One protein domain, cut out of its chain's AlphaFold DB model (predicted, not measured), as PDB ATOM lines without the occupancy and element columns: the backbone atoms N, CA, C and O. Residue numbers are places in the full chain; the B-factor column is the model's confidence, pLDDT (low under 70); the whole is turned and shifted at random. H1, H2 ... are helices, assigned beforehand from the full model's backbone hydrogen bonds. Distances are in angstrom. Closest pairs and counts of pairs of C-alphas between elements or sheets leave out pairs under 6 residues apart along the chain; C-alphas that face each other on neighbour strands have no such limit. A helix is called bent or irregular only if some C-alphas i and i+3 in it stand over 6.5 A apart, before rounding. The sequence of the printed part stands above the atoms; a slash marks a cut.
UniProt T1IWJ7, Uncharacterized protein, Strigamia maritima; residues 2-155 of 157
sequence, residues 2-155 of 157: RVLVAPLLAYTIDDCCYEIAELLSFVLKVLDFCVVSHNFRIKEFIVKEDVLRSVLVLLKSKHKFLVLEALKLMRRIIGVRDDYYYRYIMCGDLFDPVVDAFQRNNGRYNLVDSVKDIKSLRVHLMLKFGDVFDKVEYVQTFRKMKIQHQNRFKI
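This is residues 2 to 155 of the 157 residues of an uncharacterized protein of Strigamia maritima (UniProt T1IWJ7). The chain is wound in stacked turns of helices along one long axis, with H2, H5 and the short H8 in one row and H1, H4 and H7 in a second; H3, H6 and the first part of H9 stand beside one another along the same axis. H10 leads away from H8 at one end of the stack, and its residues 150 to 155 stick out free. The printed part has 154 residues with ten named helices, H1 to H10 in chain order, and no named strand; its class is all helix. It is compact by its radius of gyration of the C-alphas, 16.2 A, yet elongated in outline, spanning 53 by 34 by 21 A.

H2, the longest helix, holds residues 18 to 37 and runs 28.7 A from C-alpha 18 at (68.701, 13.263, 0.652) to C-alpha 37 at (58.914, 16.665, 27.366). Before it comes H1, residues 2 to 10, from C-alpha 2 at (64.898, 29.303, 16.299). H3 is residues 39 to 48, and H4 is residues 51 to 60. H5, residues 64 to 79, is 22.4 A long. H6 is residues 83 to 91, H7 residues 96 to 104 and H8 residues 111 to 115. H9, residues 119 to 134, is 19.0 A long. H10, residues 140 to 155, is 23.5 A long and ends at C-alpha 155, (16.653, 15.754, 17.362). H1 and H9 are irregular: C-alphas 4 and 7 are 7.2 A apart, and C-alphas 128 and 131 are 8.2 A apart. H9 also has a kink of 72 degrees near residue 128.

H2 touches H5 at a shallow tilt of 14 degrees, the same way, closest at the C-alphas of Asp 32 and Leu 73, 5.6 A. H1 and H2 form a hairpin at a steep tilt of 43 degrees; residues 24 to 27 alone of H2 touch H1, closest at Leu 8 and Leu 24, 6.4 A between C-alphas. H5 is the hub, touching four helices. It forms a hairpin with H4, with the C-alphas of Leu 59 and Val 67 closest at 4.7 A. H5 touches H8 with residues 75 to 79 alone, the C-alphas of Arg 75 and Ser 114 being closest at 6.3 A. H2 and H3 only just touch, only at the corner, and so do H5 and H6, each with 3 pairs of C-alphas within 8 A. H4 touches H7 at a shallow tilt of 19 degrees, the same way, closest at the C-alphas of Leu 59 and Ala 101, 6.3 A. H6 touches residues 120 to 124 alone of H9, closest at the C-alphas of Tyr 86 and Leu 121, 6.7 A. H8 and H10 only just touch, with 3 pairs of C-alphas within 8 A. H1 and H10 are apart. Every O i to N i+4 pair is within hydrogen-bond range in H2, H3, H5, H6, H7 and H8; the counts are 3 of 5 in H1, 3 of 6 in H4, 10 of 12 in H9 and 11 of 12 in H10.

The two C-alphas farthest apart are those of Glu 19 and Ile 155, 56.2 A. The printed part has no cut. The links from H1 to H2 and from H7 to H8 are short, the other links are tight, and no link is long. Mean pLDDT of the printed part is 81.1; 40 residues are under 70, among them residues 8 to 16, 107 to 114 and 136 to 155, and H10 has a mean of 58.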
ATOM      1  N   ARG A   2      64.911  28.770  17.682       61.66
ATOM      2  CA  ARG A   2      64.898  29.303  16.299       61.66
ATOM      3  C   ARG A   2      66.002  28.748  15.380       61.66
ATOM      4  O   ARG A   2      65.718  28.412  14.242       61.66
ATOM      5  N   VAL A   3      67.220  28.549  15.893       70.94
ATOM      6  CA  VAL A   3      68.334  27.947  15.126       70.94
ATOM      7  C   VAL A   3      68.034  26.506  14.682       70.94
ATOM      8  O   VAL A   3      68.412  26.114  13.588       70.94
ATOM      9  N   LEU A   4      67.303  25.733  15.494       69.75
ATOM     10  CA  LEU A   4      66.971  24.333  15.198       69.75
ATOM     11  C   LEU A   4      65.978  24.213  14.034       69.75
ATOM     12  O   LEU A   4      66.063  23.280  13.244       69.75
ATOM     13  N   VAL A   5      65.039  25.157  13.930       74.44
ATOM     14  CA  VAL A   5      64.023  25.175  12.866       74.44
ATOM     15  C   VAL A   5      64.454  25.993  11.651       74.44
ATOM     16  O   VAL A   5      63.750  25.995  10.651       74.44
ATOM     17  N   ALA A   6      65.610  26.659  11.690       76.94
ATOM     18  CA  ALA A   6      66.093  27.458  10.567       76.94
ATOM     19  C   ALA A   6      66.178  26.658   9.247       76.94
ATOM     20  O   ALA A   6      65.708  27.172   8.235       76.94
ATOM     21  N   PRO A   7      66.643  25.389   9.230       72.25
ATOM     22  CA  PRO A   7      66.597  24.573   8.015       72.25
ATOM     23  C   PRO A   7      65.166  24.279   7.545       72.25
ATOM     24  O   PRO A   7      64.905  24.269   6.348       72.25
ATOM     25  N   LEU A   8      64.224  24.086   8.475       67.75
ATOM     26  CA  LEU A   8      62.810  23.863   8.156       67.75
ATOM     27  C   LEU A   8      62.178  25.097   7.494       67.75
ATOM     28  O   LEU A   8      61.359  24.953   6.595       67.75
ATOM     29  N   LEU A   9      62.562  26.295   7.938       66.38
ATOM     30  CA  LEU A   9      62.070  27.559   7.386       66.38
ATOM     31  C   LEU A   9      62.747  27.923   6.055       66.38
ATOM     32  O   LEU A   9      62.122  28.555   5.210       66.38
ATOM     33  N   ALA A  10      64.009  27.529   5.863       67.94
ATOM     34  CA  ALA A  10      64.796  27.867   4.677       67.94
ATOM     35  C   ALA A  10      64.561  26.922   3.489       67.94
ATOM     36  O   ALA A  10      64.584  27.365   2.343       67.94
ATOM     37  N   TYR A  11      64.332  25.631   3.742       64.88
ATOM     38  CA  TYR A  11      64.229  24.613   2.696       64.88
ATOM     39  C   TYR A  11      62.794  24.116   2.574       64.88
ATOM     40  O   TYR A  11      62.423  23.047   3.061       64.88
ATOM     41  N   THR A  12      61.975  24.921   1.904       58.19
ATOM     42  CA  THR A  12      60.638  24.515   1.494       58.19
ATOM     43  C   THR A  12      60.577  24.459  -0.032       58.19
ATOM     44  O   THR A  12      60.665  25.486  -0.691       58.19
ATOM     45  N   ILE A  13      60.375  23.237  -0.552       56.44
ATOM     46  CA  ILE A  13      59.809  22.866  -1.871       56.44
ATOM     47  C   ILE A  13      60.755  22.102  -2.844       56.44
ATOM     48  O   ILE A  13      61.869  22.504  -3.162       56.44
ATOM     49  N   ASP A  14      60.220  20.949  -3.271       53.47
ATOM     50  CA  ASP A  14      60.460  20.048  -4.416       53.47
ATOM     51  C   ASP A  14      61.805  19.385  -4.730       53.47
ATOM     52  O   ASP A  14      61.769  18.290  -5.297       53.47
ATOM     53  N   ASP A  15      62.963  19.892  -4.301       57.38
ATOM     54  CA  ASP A  15      64.225  19.192  -4.616       57.38
ATOM     55  C   ASP A  15      65.270  19.213  -3.500       57.38
ATOM     56  O   ASP A  15      66.467  19.377  -3.712       57.38
ATOM     57  N   CYS A  16      64.815  19.007  -2.262       63.97
ATOM     58  CA  CYS A  16      65.743  18.750  -1.168       63.97
ATOM     59  C   CYS A  16      66.506  17.444  -1.440       63.97
ATOM     60  O   CYS A  16      65.904  16.361  -1.562       63.97
ATOM     61  N   CYS A  17      67.834  17.548  -1.517       80.25
ATOM     62  CA  CYS A  17      68.724  16.395  -1.556       80.25
ATOM     63  C   CYS A  17      68.510  15.509  -0.315       80.25
ATOM     64  O   CYS A  17      67.877  15.913   0.671       80.25
ATOM     65  N   TYR A  18      68.966  14.260  -0.388       85.44
ATOM     66  CA  TYR A  18      68.701  13.263   0.652       85.44
ATOM     67  C   TYR A  18      69.221  13.716   2.027       85.44
ATOM     68  O   TYR A  18      68.536  13.551   3.032       85.44
ATOM     69  N   GLU A  19      70.370  14.388   2.049       87.25
ATOM     70  CA  GLU A  19      71.035  14.915   3.241       87.25
ATOM     71  C   GLU A  19      70.177  15.974   3.950       87.25
ATOM     72  O   GLU A  19      70.021  15.947   5.172       87.25
ATOM     73  N   ILE A  20      69.554  16.882   3.188       87.75
ATOM     74  CA  ILE A  20      68.637  17.886   3.748       87.75
ATOM     75  C   ILE A  20      67.388  17.198   4.302       87.75
ATOM     76  O   ILE A  20      66.923  17.543   5.388       87.75
ATOM     77  N   ALA A  21      66.849  16.199   3.600       89.81
ATOM     78  CA  ALA A  21      65.687  15.458   4.083       89.81
ATOM     79  C   ALA A  21      65.986  14.686   5.381       89.81
ATOM     80  O   ALA A  21      65.139  14.630   6.276       89.81
ATOM     81  N   GLU A  22      67.190  14.129   5.519       90.81
ATOM     82  CA  GLU A  22      67.647  13.468   6.740       90.81
ATOM     83  C   GLU A  22      67.812  14.458   7.901       90.81
ATOM     84  O   GLU A  22      67.301  14.211   8.998       90.81
ATOM     85  N   LEU A  23      68.421  15.620   7.648       91.81
ATOM     86  CA  LEU A  23      68.527  16.693   8.636       91.81
ATOM     87  C   LEU A  23      67.143  17.150   9.117       91.81
ATOM     88  O   LEU A  23      66.903  17.247  10.321       91.81
ATOM     89  N   LEU A  24      66.213  17.393   8.190       92.06
ATOM     90  CA  LEU A  24      64.841  17.776   8.525       92.06
ATOM     91  C   LEU A  24      64.144  16.684   9.347       92.06
ATOM     92  O   LEU A  24      63.487  16.994  10.336       92.06
ATOM     93  N   SER A  25      64.335  15.408   9.007       92.69
ATOM     94  CA  SER A  25      63.822  14.278   9.793       92.69
ATOM     95  C   SER A  25      64.366  14.280  11.226       92.69
ATOM     96  O   SER A  25      63.608  14.076  12.177       92.69
ATOM     97  N   PHE A  26      65.654  14.580  11.415       93.94
ATOM     98  CA  PHE A  26      66.237  14.725  12.749       93.94
ATOM     99  C   PHE A  26      65.616  15.897  13.523       93.94
ATOM    100  O   PHE A  26      65.212  15.727  14.674       93.94
ATOM    101  N   VAL A  27      65.449  17.056  12.877       93.62
ATOM    102  CA  VAL A  27      64.769  18.220  13.469       93.62
ATOM    103  C   VAL A  27      63.345  17.864  13.907       93.62
ATOM    104  O   VAL A  27      62.961  18.176  15.034       93.62
ATOM    105  N   LEU A  28      62.574  17.165  13.067       94.81
ATOM    106  CA  LEU A  28      61.213  16.735  13.405       94.81
ATOM    107  C   LEU A  28      61.179  15.791  14.612       94.81
ATOM    108  O   LEU A  28      60.304  15.938  15.462       94.81
ATOM    109  N   LYS A  29      62.138  14.866  14.736       94.06
ATOM    110  CA  LYS A  29      62.239  13.961  15.895       94.06
ATOM    111  C   LYS A  29      62.553  14.707  17.189       94.06
ATOM    112  O   LYS A  29      61.973  14.399  18.229       94.06
ATOM    113  N   VAL A  30      63.442  15.700  17.133       93.62
ATOM    114  CA  VAL A  30      63.734  16.557  18.292       93.62
ATOM    115  C   VAL A  30      62.495  17.361  18.681       93.62
ATOM    116  O   VAL A  30      62.163  17.429  19.862       93.62
ATOM    117  N   LEU A  31      61.769  17.919  17.707       93.00
ATOM    118  CA  LEU A  31      60.504  18.610  17.968       93.00
ATOM    119  C   LEU A  31      59.460  17.674  18.592       93.00
ATOM    120  O   LEU A  31      58.825  18.072  19.566       93.00
ATOM    121  N   ASP A  32      59.313  16.441  18.097       93.06
ATOM    122  CA  ASP A  32      58.394  15.441  18.667       93.06
ATOM    123  C   ASP A  32      58.725  15.161  20.136       93.06
ATOM    124  O   ASP A  32      57.847  15.239  21.001       93.06
ATOM    125  N   PHE A  33      60.012  14.954  20.441       92.25
ATOM    126  CA  PHE A  33      60.488  14.807  21.812       92.25
ATOM    127  C   PHE A  33      60.171  16.042  22.664       92.25
ATOM    128  O   PHE A  33      59.654  15.913  23.772       92.25
ATOM    129  N   CYS A  34      60.429  17.253  22.162       92.00
ATOM    130  CA  CYS A  34      60.149  18.478  22.907       92.00
ATOM    131  C   CYS A  34      58.654  18.673  23.183       92.00
ATOM    132  O   CYS A  34      58.311  19.167  24.255       92.00
ATOM    133  N   VAL A  35      57.773  18.282  22.256       91.88
ATOM    134  CA  VAL A  35      56.315  18.349  22.450       91.88
ATOM    135  C   VAL A  35      55.880  17.483  23.633       91.88
ATOM    136  O   VAL A  35      55.023  17.910  24.401       91.88
ATOM    137  N   VAL A  36      56.493  16.310  23.812       86.81
ATOM    138  CA  VAL A  36      56.222  15.413  24.949       86.81
ATOM    139  C   VAL A  36      56.847  15.936  26.244       86.81
ATOM    140  O   VAL A  36      56.206  15.938  27.292       86.81
ATOM    141  N   SER A  37      58.102  16.376  26.180       84.94
ATOM    142  CA  SER A  37      58.914  16.665  27.366       84.94
ATOM    143  C   SER A  37      58.698  18.069  27.939       84.94
ATOM    144  O   SER A  37      58.992  18.313  29.110       84.94
ATOM    145  N   HIS A  38      58.211  19.023  27.137       78.62
ATOM    146  CA  HIS A  38      58.229  20.449  27.485       78.62
ATOM    147  C   HIS A  38      56.906  21.179  27.211       78.62
ATOM    148  O   HIS A  38      56.917  22.271  26.647       78.62
ATOM    149  N   ASN A  39      55.788  20.615  27.679       76.44
ATOM    150  CA  ASN A  39      54.401  21.102  27.553       76.44
ATOM    151  C   ASN A  39      54.218  22.605  27.249       76.44
ATOM    152  O   ASN A  39      53.769  22.963  26.162       76.44
ATOM    153  N   PHE A  40      54.528  23.506  28.190       83.06
ATOM    154  CA  PHE A  40      54.160  24.921  28.041       83.06
ATOM    155  C   PHE A  40      55.066  25.695  27.069       83.06
ATOM    156  O   PHE A  40      54.575  26.355  26.156       83.06
ATOM    157  N   ARG A  41      56.391  25.600  27.237       85.62
ATOM    158  CA  ARG A  41      57.351  26.404  26.456       85.62
ATOM    159  C   ARG A  41      57.404  25.983  24.990       85.62
ATOM    160  O   ARG A  41      57.502  26.839  24.115       85.62
ATOM    161  N   ILE A  42      57.323  24.678  24.715       90.06
ATOM    162  CA  ILE A  42      57.286  24.186  23.333       90.06
ATOM    163  C   ILE A  42      56.003  24.624  22.629       90.06
ATOM    164  O   ILE A  42      56.051  24.995  21.463       90.06
ATOM    165  N   LYS A  43      54.877  24.654  23.351       91.62
ATOM    166  CA  LYS A  43      53.580  25.079  22.825       91.62
ATOM    167  C   LYS A  43      53.590  26.534  22.411       91.62
ATOM    168  O   LYS A  43      53.182  26.855  21.299       91.62
ATOM    169  N   GLU A  44      54.088  27.401  23.285       91.12
ATOM    170  CA  GLU A  44      54.218  28.820  22.977       91.12
ATOM    171  C   GLU A  44      55.108  29.041  21.748       91.12
ATOM    172  O   GLU A  44      54.726  29.787  20.852       91.12
ATOM    173  N   PHE A  45      56.237  28.334  21.657       92.00
ATOM    174  CA  PHE A  45      57.124  28.398  20.496       92.00
ATOM    175  C   PHE A  45      56.460  27.900  19.203       92.00
ATOM    176  O   PHE A  45      56.495  28.606  18.200       92.00
ATOM    177  N   ILE A  46      55.829  26.717  19.222       93.75
ATOM    178  CA  ILE A  46      55.182  26.127  18.040       93.75
ATOM    179  C   ILE A  46      54.120  27.062  17.470       93.75
ATOM    180  O   ILE A  46      54.048  27.219  16.254       93.75
ATOM    181  N   VAL A  47      53.306  27.662  18.341       93.06
ATOM    182  CA  VAL A  47      52.198  28.521  17.916       93.06
ATOM    183  C   VAL A  47      52.685  29.910  17.510       93.06
ATOM    184  O   VAL A  47      52.235  30.418  16.489       93.06
ATOM    185  N   LYS A  48      53.612  30.529  18.257       92.56
ATOM    186  CA  LYS A  48      54.114  31.875  17.925       92.56
ATOM    187  C   LYS A  48      54.921  31.912  16.630       92.56
ATOM    188  O   LYS A  48      54.851  32.902  15.916       92.56
ATOM    189  N   GLU A  49      55.681  30.859  16.344       92.25
ATOM    190  CA  GLU A  49      56.553  30.792  15.162       92.25
ATOM    191  C   GLU A  49      55.921  30.013  13.995       92.25
ATOM    192  O   GLU A  49      56.614  29.697  13.034       92.25
ATOM    193  N   ASP A  50      54.634  29.656  14.087       92.44
ATOM    194  CA  ASP A  50      53.886  28.897  13.068       92.44
ATOM    195  C   ASP A  50      54.622  27.625  12.581       92.44
ATOM    196  O   ASP A  50      54.659  27.262  11.399       92.44
ATOM    197  N   VAL A  51      55.262  26.927  13.528       94.38
ATOM    198  CA  VAL A  51      56.175  25.811  13.231       94.38
ATOM    199  C   VAL A  51      55.425  24.683  12.540       94.38
ATOM    200  O   VAL A  51      55.916  24.106  11.574       94.38
ATOM    201  N   LEU A  52      54.215  24.368  13.016       95.00
ATOM    202  CA  LEU A  52      53.429  23.272  12.450       95.00
ATOM    203  C   LEU A  52      53.074  23.529  10.982       95.00
ATOM    204  O   LEU A  52      53.158  22.592  10.195       95.00
ATOM    205  N   ARG A  53      52.742  24.765  10.580       94.44
ATOM    206  CA  ARG A  53      52.494  25.071   9.164       94.44
ATOM    207  C   ARG A  53      53.719  24.757   8.313       94.44
ATOM    208  O   ARG A  53      53.589  24.080   7.298       94.44
ATOM    209  N   SER A  54      54.898  25.167   8.776       93.06
ATOM    210  CA  SER A  54      56.169  24.890   8.098       93.06
ATOM    211  C   SER A  54      56.442  23.386   7.987       93.06
ATOM    212  O   SER A  54      56.815  22.893   6.925       93.06
ATOM    213  N   VAL A  55      56.167  22.619   9.047       94.75
ATOM    214  CA  VAL A  55      56.261  21.149   9.016       94.75
ATOM    215  C   VAL A  55      55.299  20.540   7.996       94.75
ATOM    216  O   VAL A  55      55.666  19.608   7.282       94.75
ATOM    217  N   LEU A  56      54.074  21.050   7.901       93.94
ATOM    218  CA  LEU A  56      53.052  20.499   7.011       93.94
ATOM    219  C   LEU A  56      53.351  20.727   5.524       93.94
ATOM    220  O   LEU A  56      52.871  19.960   4.688       93.94
ATOM    221  N   VAL A  57      54.206  21.695   5.177       92.56
ATOM    222  CA  VAL A  57      54.733  21.836   3.806       92.56
ATOM    223  C   VAL A  57      55.488  20.573   3.372       92.56
ATOM    224  O   VAL A  57      55.390  20.153   2.216       92.56
ATOM    225  N   LEU A  58      56.165  19.894   4.307       92.19
ATOM    226  CA  LEU A  58      56.939  18.679   4.032       92.19
ATOM    227  C   LEU A  58      56.077  17.496   3.572       92.19
ATOM    228  O   LEU A  58      56.612  16.530   3.030       92.19
ATOM    229  N   LEU A  59      54.749  17.569   3.710       91.75
ATOM    230  CA  LEU A  59      53.829  16.559   3.180       91.75
ATOM    231  C   LEU A  59      53.858  16.461   1.646       91.75
ATOM    232  O   LEU A  59      53.333  15.499   1.079       91.75
ATOM    233  N   LYS A  60      54.449  17.442   0.956       89.81
ATOM    234  CA  LYS A  60      54.676  17.417  -0.496       89.81
ATOM    235  C   LYS A  60      56.014  16.775  -0.898       89.81
ATOM    236  O   LYS A  60      56.241  16.575  -2.081       89.81
ATOM    237  N   SER A  61      56.866  16.401   0.059       89.62
ATOM    238  CA  SER A  61      58.191  15.832  -0.216       89.62
ATOM    239  C   SER A  61      58.140  14.508  -0.992       89.62
ATOM    240  O   SER A  61      57.305  13.642  -0.718       89.62
ATOM    241  N   LYS A  62      59.118  14.308  -1.891       87.56
ATOM    242  CA  LYS A  62      59.392  13.019  -2.557       87.56
ATOM    243  C   LYS A  62      59.864  11.931  -1.583       87.56
ATOM    244  O   LYS A  62      59.680  10.737  -1.826       87.56
ATOM    245  N   HIS A  63      60.446  12.334  -0.453       89.69
ATOM    246  CA  HIS A  63      60.996  11.434   0.559       89.69
ATOM    247  C   HIS A  63      59.898  10.959   1.517       89.69
ATOM    248  O   HIS A  63      59.510  11.666   2.448       89.69
ATOM    249  N   LYS A  64      59.407   9.728   1.323       89.50
ATOM    250  CA  LYS A  64      58.281   9.164   2.100       89.50
ATOM    251  C   LYS A  64      58.500   9.191   3.613       89.50
ATOM    252  O   LYS A  64      57.552   9.434   4.355       89.50
ATOM    253  N   PHE A  65      59.725   8.947   4.081       90.62
ATOM    254  CA  PHE A  65      60.022   8.981   5.513       90.62
ATOM    255  C   PHE A  65      59.773  10.373   6.107       90.62
ATOM    256  O   PHE A  65      59.216  10.472   7.194       90.62
ATOM    257  N   LEU A  66      60.096  11.441   5.374       91.38
ATOM    258  CA  LEU A  66      59.920  12.812   5.839       91.38
ATOM    259  C   LEU A  66      58.436  13.178   5.951       91.38
ATOM    260  O   LEU A  66      58.011  13.759   6.948       91.38
ATOM    261  N   VAL A  67      57.631  12.749   4.972       91.38
ATOM    262  CA  VAL A  67      56.163  12.869   5.018       91.38
ATOM    263  C   VAL A  67      55.602  12.159   6.256       91.38
ATOM    264  O   VAL A  67      54.750  12.704   6.959       91.38
ATOM    265  N   LEU A  68      56.092  10.951   6.557       90.50
ATOM    266  CA  LEU A  68      55.657  10.194   7.731       90.50
ATOM    267  C   LEU A  68      56.035  10.886   9.046       90.50
ATOM    268  O   LEU A  68      55.209  10.905   9.958       90.50
ATOM    269  N   GLU A  69      57.236  11.457   9.157       93.12
ATOM    270  CA  GLU A  69      57.657  12.203  10.351       93.12
ATOM    271  C   GLU A  69      56.811  13.469  10.564       93.12
ATOM    272  O   GLU A  69      56.349  13.714  11.679       93.12
ATOM    273  N   ALA A  70      56.491  14.214   9.501       93.62
ATOM    274  CA  ALA A  70      55.609  15.381   9.594       93.62
ATOM    275  C   ALA A  70      54.202  15.001  10.102       93.62
ATOM    276  O   ALA A  70      53.666  15.628  11.021       93.62
ATOM    277  N   LEU A  71      53.622  13.915   9.573       92.00
ATOM    278  CA  LEU A  71      52.332  13.392  10.041       92.00
ATOM    279  C   LEU A  71      52.390  12.861  11.479       92.00
ATOM    280  O   LEU A  71      51.406  12.967  12.217       92.00
ATOM    281  N   LYS A  72      53.504  12.246  11.893       91.81
ATOM    282  CA  LYS A  72      53.705  11.811  13.285       91.81
ATOM    283  C   LYS A  72      53.691  13.007  14.229       91.81
ATOM    284  O   LYS A  72      52.931  12.961  15.193       91.81
ATOM    285  N   LEU A  73      54.418  14.079  13.908       93.75
ATOM    286  CA  LEU A  73      54.460  15.277  14.744       93.75
ATOM    287  C   LEU A  73      53.078  15.934  14.874       93.75
ATOM    288  O   LEU A  73      52.659  16.282  15.977       93.75
ATOM    289  N   MET A  74      52.320  16.049  13.779       93.56
ATOM    290  CA  MET A  74      50.953  16.574  13.857       93.56
ATOM    291  C   MET A  74      50.071  15.721  14.781       93.56
ATOM    292  O   MET A  74      49.371  16.251  15.644       93.56
ATOM    293  N   ARG A  75      50.124  14.389  14.640       91.19
ATOM    294  CA  ARG A  75      49.382  13.476  15.524       91.19
ATOM    295  C   ARG A  75      49.833  13.595  16.973       91.19
ATOM    296  O   ARG A  75      48.990  13.530  17.865       91.19
ATOM    297  N   ARG A  76      51.131  13.799  17.211       92.06
ATOM    298  CA  ARG A  76      51.676  14.036  18.547       92.06
ATOM    299  C   ARG A  76      51.063  15.276  19.174       92.06
ATOM    300  O   ARG A  76      50.536  15.166  20.274       92.06
ATOM    301  N   ILE A  77      51.067  16.402  18.459       92.62
ATOM    302  CA  ILE A  77      50.487  17.675  18.910       92.62
ATOM    303  C   ILE A  77      48.994  17.515  19.229       92.62
ATOM    304  O   ILE A  77      48.547  17.923  20.297       92.62
ATOM    305  N   ILE A  78      48.224  16.861  18.351       91.38
ATOM    306  CA  ILE A  78      46.796  16.582  18.594       91.38
ATOM    307  C   ILE A  78      46.607  15.712  19.849       91.38
ATOM    308  O   ILE A  78      45.705  15.956  20.659       91.38
ATOM    309  N   GLY A  79      47.480  14.719  20.023       89.81
ATOM    310  CA  GLY A  79      47.494  13.802  21.158       89.81
ATOM    311  C   GLY A  79      47.824  14.450  22.501       89.81
ATOM    312  O   GLY A  79      47.530  13.837  23.524       89.81
ATOM    313  N   VAL A  80      48.363  15.678  22.523       90.19
ATOM    314  CA  VAL A  80      48.675  16.403  23.770       90.19
ATOM    315  C   VAL A  80      47.425  16.700  24.598       90.19
ATOM    316  O   VAL A  80      47.565  16.866  25.806       90.19
ATOM    317  N   ARG A  81      46.205  16.727  24.027       88.81
ATOM    318  CA  ARG A  81      45.012  16.991  24.863       88.81
ATOM    319  C   ARG A  81      44.541  18.438  24.948       88.81
ATOM    320  O   ARG A  81      43.712  18.714  25.805       88.81
ATOM    321  N   ASP A  82      45.131  19.366  24.195       89.88
ATOM    322  CA  ASP A  82      45.103  20.795  24.545       89.88
ATOM    323  C   ASP A  82      44.309  21.652  23.543       89.88
ATOM    324  O   ASP A  82      44.661  21.763  22.363       89.88
ATOM    325  N   ASP A  83      43.269  22.328  24.042       91.31
ATOM    326  CA  ASP A  83      42.384  23.206  23.264       91.31
ATOM    327  C   ASP A  83      43.103  24.391  22.606       91.31
ATOM    328  O   ASP A  83      42.615  24.947  21.617       91.31
ATOM    329  N   TYR A  84      44.257  24.809  23.131       91.00
ATOM    330  CA  TYR A  84      45.070  25.850  22.509       91.00
ATOM    331  C   TYR A  84      45.645  25.376  21.170       91.00
ATOM    332  O   TYR A  84      45.580  26.107  20.180       91.00
ATOM    333  N   TYR A  85      46.123  24.128  21.099       93.38
ATOM    334  CA  TYR A  85      46.557  23.537  19.833       93.38
ATOM    335  C   TYR A  85      45.387  23.317  18.882       93.38
ATOM    336  O   TYR A  85      45.542  23.527  17.682       93.38
ATOM    337  N   TYR A  86      44.213  22.939  19.389       93.12
ATOM    338  CA  TYR A  86      43.041  22.743  18.536       93.12
ATOM    339  C   TYR A  86      42.603  24.044  17.874       93.12
ATOM    340  O   TYR A  86      42.375  24.061  16.667       93.12
ATOM    341  N   ARG A  87      42.573  25.148  18.634       94.19
ATOM    342  CA  ARG A  87      42.311  26.484  18.088       94.19
ATOM    343  C   ARG A  87      43.355  26.891  17.059       94.19
ATOM    344  O   ARG A  87      42.979  27.313  15.977       94.19
ATOM    345  N   TYR A  88      44.637  26.715  17.360       95.19
ATOM    346  CA  TYR A  88      45.711  27.006  16.412       95.19
ATOM    347  C   TYR A  88      45.572  26.213  15.099       95.19
ATOM    348  O   TYR A  88      45.630  26.798  14.021       95.19
ATOM    349  N   ILE A  89      45.301  24.905  15.176       94.94
ATOM    350  CA  ILE A  89      45.098  24.039  14.003       94.94
ATOM    351  C   ILE A  89      43.881  24.480  13.186       94.94
ATOM    352  O   ILE A  89      43.978  24.577  11.964       94.94
ATOM    353  N   MET A  90      42.752  24.738  13.848       93.62
ATOM    354  CA  MET A  90      41.500  25.112  13.187       93.62
ATOM    355  C   MET A  90      41.557  26.515  12.580       93.62
ATOM    356  O   MET A  90      41.182  26.687  11.431       93.62
ATOM    357  N   CYS A  91      42.026  27.516  13.330       93.25
ATOM    358  CA  CYS A  91      42.126  28.895  12.845       93.25
ATOM    359  C   CYS A  91      43.199  29.052  11.764       93.25
ATOM    360  O   CYS A  91      43.100  29.946  10.935       93.25
ATOM    361  N   GLY A  92      44.230  28.205  11.790       92.62
ATOM    362  CA  GLY A  92      45.282  28.191  10.784       92.62
ATOM    363  C   GLY A  92      44.969  27.337   9.554       92.62
ATOM    364  O   GLY A  92      45.824  27.269   8.672       92.62
ATOM    365  N   ASP A  93      43.814  26.667   9.498       92.56
ATOM    366  CA  ASP A  93      43.451  25.744   8.417       92.56
ATOM    367  C   ASP A  93      44.497  24.641   8.170       92.56
ATOM    368  O   ASP A  93      44.718  24.160   7.060       92.56
ATOM    369  N   LEU A  94      45.150  24.190   9.244       94.56
ATOM    370  CA  LEU A  94      46.297  23.282   9.161       94.56
ATOM    371  C   LEU A  94      45.920  21.846   8.760       94.56
ATOM    372  O   LEU A  94      46.794  21.001   8.591       94.56
ATOM    373  N   PHE A  95      44.632  21.550   8.584       92.00
ATOM    374  CA  PHE A  95      44.191  20.286   7.998       92.00
ATOM    375  C   PHE A  95      44.263  20.263   6.469       92.00
ATOM    376  O   PHE A  95      44.400  19.167   5.929       92.00
ATOM    377  N   ASP A  96      44.241  21.413   5.786       92.25
ATOM    378  CA  ASP A  96      44.284  21.498   4.314       92.25
ATOM    379  C   ASP A  96      45.432  20.659   3.712       92.25
ATOM    380  O   ASP A  96      45.156  19.691   2.997       92.25
ATOM    381  N   PRO A  97      46.716  20.890   4.068       91.56
ATOM    382  CA  PRO A  97      47.829  20.130   3.488       91.56
ATOM    383  C   PRO A  97      47.790  18.632   3.831       91.56
ATOM    384  O   PRO A  97      48.397  17.809   3.141       91.56
ATOM    385  N   VAL A  98      47.080  18.258   4.897       90.50
ATOM    386  CA  VAL A  98      46.944  16.871   5.345       90.50
ATOM    387  C   VAL A  98      45.872  16.144   4.550       90.50
ATOM    388  O   VAL A  98      46.072  14.991   4.171       90.50
ATOM    389  N   VAL A  99      44.751  16.813   4.283       88.69
ATOM    390  CA  VAL A  99      43.677  16.296   3.433       88.69
ATOM    391  C   VAL A  99      44.175  16.161   1.994       88.69
ATOM    392  O   VAL A  99      43.983  15.106   1.389       88.69
ATOM    393  N   ASP A 100      44.941  17.132   1.500       89.12
ATOM    394  CA  ASP A 100      45.604  17.045   0.194       89.12
ATOM    395  C   ASP A 100      46.556  15.842   0.118       89.12
ATOM    396  O   ASP A 100      46.570  15.085  -0.855       89.12
ATOM    397  N   ALA A 101      47.380  15.634   1.154       87.12
ATOM    398  CA  ALA A 101      48.262  14.469   1.234       87.12
ATOM    399  C   ALA A 101      47.469  13.155   1.291       87.12
ATOM    400  O   ALA A 101      47.850  12.170   0.655       87.12
ATOM    401  N   PHE A 102      46.349  13.142   2.012       83.94
ATOM    402  CA  PHE A 102      45.443  12.004   2.098       83.94
ATOM    403  C   PHE A 102      44.836  11.635   0.746       83.94
ATOM    404  O   PHE A 102      44.858  10.456   0.388       83.94
ATOM    405  N   GLN A 103      44.382  12.614  -0.035       84.38
ATOM    406  CA  GLN A 103      43.887  12.374  -1.390       84.38
ATOM    407  C   GLN A 103      44.992  11.841  -2.310       84.38
ATOM    408  O   GLN A 103      44.793  10.820  -2.966       84.38
ATOM    409  N   ARG A 104      46.187  12.454  -2.292       84.88
ATOM    410  CA  ARG A 104      47.343  11.995  -3.091       84.88
ATOM    411  C   ARG A 104      47.779  10.566  -2.769       84.88
ATOM    412  O   ARG A 104      48.308   9.881  -3.638       84.88
ATOM    413  N   ASN A 105      47.563  10.106  -1.537       80.31
ATOM    414  CA  ASN A 105      47.923   8.758  -1.098       80.31
ATOM    415  C   ASN A 105      46.733   7.775  -1.110       80.31
ATOM    416  O   ASN A 105      46.739   6.797  -0.358       80.31
ATOM    417  N   ASN A 106      45.697   8.030  -1.920       71.88
ATOM    418  CA  ASN A 106      44.506   7.176  -2.052       71.88
ATOM    419  C   ASN A 106      43.849   6.830  -0.702       71.88
ATOM    420  O   ASN A 106      43.461   5.689  -0.448       71.88
ATOM    421  N   GLY A 107      43.785   7.804   0.205       65.12
ATOM    422  CA  GLY A 107      43.143   7.656   1.508       65.12
ATOM    423  C   GLY A 107      43.922   6.833   2.543       65.12
ATOM    424  O   GLY A 107      43.363   6.439   3.565       65.12
ATOM    425  N   ARG A 108      45.213   6.549   2.323       65.31
ATOM    426  CA  ARG A 108      46.020   5.674   3.197       65.31
ATOM    427  C   ARG A 108      46.682   6.387   4.388       65.31
ATOM    428  O   ARG A 108      47.870   6.184   4.638       65.31
ATOM    429  N   TYR A 109      45.937   7.186   5.158       65.75
ATOM    430  CA  TYR A 109      46.434   7.729   6.434       65.75
ATOM    431  C   TYR A 109      45.402   7.684   7.565       65.75
ATOM    432  O   TYR A 109      44.251   8.080   7.401       65.75
ATOM    433  N   ASN A 110      45.867   7.319   8.765       65.44
ATOM    434  CA  ASN A 110      45.059   7.222   9.990       65.44
ATOM    435  C   ASN A 110      44.838   8.588  10.678       65.44
ATOM    436  O   ASN A 110      44.754   8.668  11.907       65.44
ATOM    437  N   LEU A 111      44.785   9.687   9.915       65.19
ATOM    438  CA  LEU A 111      44.529  11.018  10.482       65.19
ATOM    439  C   LEU A 111      43.174  11.039  11.195       65.19
ATOM    440  O   LEU A 111      43.067  11.505  12.327       65.19
ATOM    441  N   VAL A 112      42.174  10.445  10.545       62.16
ATOM    442  CA  VAL A 112      40.792  10.297  11.017       62.16
ATOM    443  C   VAL A 112      40.736   9.648  12.394       62.16
ATOM    444  O   VAL A 112      39.996  10.096  13.264       62.16
ATOM    445  N   ASP A 113      41.566   8.630  12.624       67.19
ATOM    446  CA  ASP A 113      41.601   7.931  13.906       67.19
ATOM    447  C   ASP A 113      42.207   8.776  15.024       67.19
ATOM    448  O   ASP A 113      41.887   8.557  16.188       67.19
ATOM    449  N   SER A 114      43.058   9.744  14.685       69.50
ATOM    450  CA  SER A 114      43.727  10.610  15.662       69.50
ATOM    451  C   SER A 114      42.828  11.765  16.116       69.50
ATOM    452  O   SER A 114      42.923  12.222  17.249       69.50
ATOM    453  N   VAL A 115      41.930  12.221  15.240       73.44
ATOM    454  CA  VAL A 115      40.982  13.321  15.504       73.44
ATOM    455  C   VAL A 115      39.622  12.838  15.993       73.44
ATOM    456  O   VAL A 115      38.816  13.644  16.458       73.44
ATOM    457  N   LYS A 116      39.343  11.529  15.902       69.25
ATOM    458  CA  LYS A 116      38.012  10.991  16.187       69.25
ATOM    459  C   LYS A 116      37.523  11.349  17.580       69.25
ATOM    460  O   LYS A 116      36.376  11.748  17.710       69.25
ATOM    461  N   ASP A 117      38.368  11.291  18.599       73.50
ATOM    462  CA  ASP A 117      37.926  11.474  19.983       73.50
ATOM    463  C   ASP A 117      37.799  12.955  20.382       73.50
ATOM    464  O   ASP A 117      37.281  13.265  21.453       73.50
ATOM    465  N   ILE A 118      38.196  13.886  19.506       83.69
ATOM    466  CA  ILE A 118      38.196  15.328  19.775       83.69
ATOM    467  C   ILE A 118      37.070  15.989  18.978       83.69
ATOM    468  O   ILE A 118      37.157  16.188  17.765       83.69
ATOM    469  N   LYS A 119      35.978  16.332  19.671       81.56
ATOM    470  CA  LYS A 119      34.734  16.819  19.051       81.56
ATOM    471  C   LYS A 119      34.943  18.055  18.165       81.56
ATOM    472  O   LYS A 119      34.398  18.088  17.066       81.56
ATOM    473  N   SER A 120      35.699  19.049  18.628       84.94
ATOM    474  CA  SER A 120      35.940  20.310  17.906       84.94
ATOM    475  C   SER A 120      36.652  20.078  16.572       84.94
ATOM    476  O   SER A 120      36.147  20.488  15.529       84.94
ATOM    477  N   LEU A 121      37.763  19.335  16.591       86.94
ATOM    478  CA  LEU A 121      38.521  18.978  15.388       86.94
ATOM    479  C   LEU A 121      37.693  18.134  14.417       86.94
ATOM    480  O   LEU A 121      37.728  18.366  13.211       86.94
ATOM    481  N   ARG A 122      36.915  17.179  14.940       84.06
ATOM    482  CA  ARG A 122      36.029  16.343  14.126       84.06
ATOM    483  C   ARG A 122      34.986  17.183  13.387       84.06
ATOM    484  O   ARG A 122      34.811  17.004  12.188       84.06
ATOM    485  N   VAL A 123      34.306  18.092  14.090       83.81
ATOM    486  CA  VAL A 123      33.297  18.979  13.486       83.81
ATOM    487  C   VAL A 123      33.937  19.871  12.427       83.81
ATOM    488  O   VAL A 123      33.417  19.947  11.321       83.81
ATOM    489  N   HIS A 124      35.088  20.477  12.725       87.75
ATOM    490  CA  HIS A 124      35.811  21.303  11.758       87.75
ATOM    491  C   HIS A 124      36.173  20.517  10.485       87.75
ATOM    492  O   HIS A 124      35.898  20.980   9.381       87.75
ATOM    493  N   LEU A 125      36.697  19.293  10.624       85.06
ATOM    494  CA  LEU A 125      37.017  18.435   9.482       85.06
ATOM    495  C   LEU A 125      35.789  18.059   8.649       85.06
ATOM    496  O   LEU A 125      35.851  18.073   7.424       85.06
ATOM    497  N   MET A 126      34.677  17.715   9.304       81.06
ATOM    498  CA  MET A 126      33.445  17.341   8.610       81.06
ATOM    499  C   MET A 126      32.825  18.519   7.860       81.06
ATOM    500  O   MET A 126      32.362  18.334   6.740       81.06
ATOM    501  N   LEU A 127      32.824  19.711   8.461       84.75
ATOM    502  CA  LEU A 127      32.267  20.908   7.834       84.75
ATOM    503  C   LEU A 127      33.107  21.376   6.644       84.75
ATOM    504  O   LEU A 127      32.541  21.791   5.641       84.75
ATOM    505  N   LYS A 128      34.440  21.307   6.748       88.44
ATOM    506  CA  LYS A 128      35.335  21.846   5.715       88.44
ATOM    507  C   LYS A 128      35.668  20.849   4.601       88.44
ATOM    508  O   LYS A 128      35.806  21.248   3.453       88.44
ATOM    509  N   PHE A 129      35.781  19.558   4.917       86.00
ATOM    510  CA  PHE A 129      36.258  18.537   3.971       86.00
ATOM    511  C   PHE A 129      35.297  17.356   3.807       86.00
ATOM    512  O   PHE A 129      35.702  16.297   3.323       86.00
ATOM    513  N   GLY A 130      34.030  17.503   4.210       80.44
ATOM    514  CA  GLY A 130      33.019  16.445   4.109       80.44
ATOM    515  C   GLY A 130      32.950  15.816   2.715       80.44
ATOM    516  O   GLY A 130      33.024  14.594   2.597       80.44
ATOM    517  N   ASP A 131      32.948  16.640   1.667       82.12
ATOM    518  CA  ASP A 131      32.872  16.191   0.270       82.12
ATOM    519  C   ASP A 131      34.093  15.374  -0.173       82.12
ATOM    520  O   ASP A 131      33.990  14.465  -1.001       82.12
ATOM    521  N   VAL A 132      35.273  15.687   0.373       80.38
ATOM    522  CA  VAL A 132      36.504  14.932   0.108       80.38
ATOM    523  C   VAL A 132      36.392  13.538   0.713       80.38
ATOM    524  O   VAL A 132      36.725  12.551   0.058       80.38
ATOM    525  N   PHE A 133      35.906  13.452   1.949       71.88
ATOM    526  CA  PHE A 133      35.769  12.183   2.652       71.88
ATOM    527  C   PHE A 133      34.598  11.339   2.143       71.88
ATOM    528  O   PHE A 133      34.697  10.115   2.166       71.88
ATOM    529  N   ASP A 134      33.545  11.960   1.610       70.94
ATOM    530  CA  ASP A 134      32.417  11.262   0.985       70.94
ATOM    531  C   ASP A 134      32.843  10.457  -0.255       70.94
ATOM    532  O   ASP A 134      32.288   9.391  -0.516       70.94
ATOM    533  N   LYS A 135      33.881  10.904  -0.974       70.50
ATOM    534  CA  LYS A 135      34.454  10.186  -2.129       70.50
ATOM    535  C   LYS A 135      35.349   9.009  -1.734       70.50
ATOM    536  O   LYS A 135      35.661   8.166  -2.570       70.50
ATOM    537  N   VAL A 136      35.790   8.942  -0.477       63.72
ATOM    538  CA  VAL A 136      36.676   7.881   0.020       63.72
ATOM    539  C   VAL A 136      35.823   6.846   0.749       63.72
ATOM    540  O   VAL A 136      35.768   6.786   1.975       63.72
ATOM    541  N   GLU A 137      35.130   6.012  -0.033       51.25
ATOM    542  CA  GLU A 137      34.090   5.074   0.421       51.25
ATOM    543  C   GLU A 137      34.524   4.044   1.486       51.25
ATOM    544  O   GLU A 137      33.667   3.360   2.046       51.25
ATOM    545  N   TYR A 138      35.812   3.916   1.814       54.12
ATOM    546  CA  TYR A 138      36.330   2.812   2.629       54.12
ATOM    547  C   TYR A 138      36.453   3.090   4.138       54.12
ATOM    548  O   TYR A 138      36.507   2.158   4.943       54.12
ATOM    549  N   VAL A 139      36.484   4.347   4.588       53.38
ATOM    550  CA  VAL A 139      36.768   4.616   6.006       53.38
ATOM    551  C   VAL A 139      35.489   4.450   6.834       53.38
ATOM    552  O   VAL A 139      34.700   5.380   7.005       53.38
ATOM    553  N   GLN A 140      35.289   3.255   7.398       56.16
ATOM    554  CA  GLN A 140      34.168   2.943   8.301       56.16
ATOM    555  C   GLN A 140      33.994   3.988   9.422       56.16
ATOM    556  O   GLN A 140      32.871   4.268   9.847       56.16
ATOM    557  N   THR A 141      35.094   4.597   9.878       60.12
ATOM    558  CA  THR A 141      35.105   5.670  10.880       60.12
ATOM    559  C   THR A 141      34.341   6.916  10.410       60.12
ATOM    560  O   THR A 141      33.549   7.453  11.182       60.12
ATOM    561  N   PHE A 142      34.469   7.334   9.144       61.19
ATOM    562  CA  PHE A 142      33.747   8.501   8.619       61.19
ATOM    563  C   PHE A 142      32.251   8.250   8.465       61.19
ATOM    564  O   PHE A 142      31.455   9.092   8.881       61.19
ATOM    565  N   ARG A 143      31.849   7.072   7.967       62.84
ATOM    566  CA  ARG A 143      30.424   6.697   7.919       62.84
ATOM    567  C   ARG A 143      29.797   6.759   9.315       62.84
ATOM    568  O   ARG A 143      28.742   7.365   9.486       62.84
ATOM    569  N   LYS A 144      30.481   6.219  10.335       64.44
ATOM    570  CA  LYS A 144      30.037   6.294  11.741       64.44
ATOM    571  C   LYS A 144      29.934   7.738  12.244       64.44
ATOM    572  O   LYS A 144      28.958   8.078  12.909       64.44
ATOM    573  N   MET A 145      30.896   8.599  11.913       62.97
ATOM    574  CA  MET A 145      30.859  10.021  12.284       62.97
ATOM    575  C   MET A 145      29.711  10.779  11.607       62.97
ATOM    576  O   MET A 145      29.041  11.566  12.272       62.97
ATOM    577  N   LYS A 146      29.443  10.515  10.322       64.06
ATOM    578  CA  LYS A 146      28.336  11.118   9.564       64.06
ATOM    579  C   LYS A 146      26.983  10.743  10.154       64.06
ATOM    580  O   LYS A 146      26.175  11.630  10.404       64.06
ATOM    581  N   ILE A 147      26.782   9.462  10.472       64.38
ATOM    582  CA  ILE A 147      25.566   8.970  11.136       64.38
ATOM    583  C   ILE A 147      25.381   9.649  12.501       64.38
ATOM    584  O   ILE A 147      24.293  10.135  12.802       64.38
ATOM    585  N   GLN A 148      26.441   9.755  13.313       62.69
ATOM    586  CA  GLN A 148      26.378  10.456  14.604       62.69
ATOM    587  C   GLN A 148      26.041  11.944  14.455       62.69
ATOM    588  O   GLN A 148      25.288  12.479  15.265       62.69
ATOM    589  N   HIS A 149      26.593  12.617  13.443       61.94
ATOM    590  CA  HIS A 149      26.300  14.021  13.174       61.94
ATOM    591  C   HIS A 149      24.849  14.188  12.701       61.94
ATOM    592  O   HIS A 149      24.090  14.908  13.338       61.94
ATOM    593  N   GLN A 150      24.418  13.458  11.667       60.22
ATOM    594  CA  GLN A 150      23.055  13.516  11.122       60.22
ATOM    595  C   GLN A 150      21.976  13.190  12.164       60.22
ATOM    596  O   GLN A 150      20.986  13.913  12.257       60.22
ATOM    597  N   ASN A 151      22.178  12.166  12.998       58.56
ATOM    598  CA  ASN A 151      21.240  11.834  14.076       58.56
ATOM    599  C   ASN A 151      21.115  12.958  15.114       58.56
ATOM    600  O   ASN A 151      20.062  13.108  15.717       58.56
ATOM    601  N   ARG A 152      22.154  13.778  15.306       53.25
ATOM    602  CA  ARG A 152      22.128  14.901  16.252       53.25
ATOM    603  C   ARG A 152      21.359  16.115  15.725       53.25
ATOM    604  O   ARG A 152      20.773  16.830  16.525       53.25
ATOM    605  N   PHE A 153      21.343  16.332  14.408       50.03
ATOM    606  CA  PHE A 153      20.543  17.391  13.770       50.03
ATOM    607  C   PHE A 153      19.070  17.000  13.592       50.03
ATOM    608  O   PHE A 153      18.221  17.877  13.516       50.03
ATOM    609  N   LYS A 154      18.747  15.698  13.596       41.91
ATOM    610  CA  LYS A 154      17.361  15.201  13.576       41.91
ATOM    611  C   LYS A 154      16.609  15.333  14.909       41.91
ATOM    612  O   LYS A 154      15.405  15.161  14.911       41.91
ATOM    613  N   ILE A 155      17.284  15.621  16.026       39.12
ATOM    614  CA  ILE A 155      16.653  15.754  17.362       39.12
ATOM    615  C   ILE A 155      16.142  17.192  17.616       39.12
ATOM    616  O   ILE A 155      15.538  17.469  18.645       39.12
TER     617      ILE A 155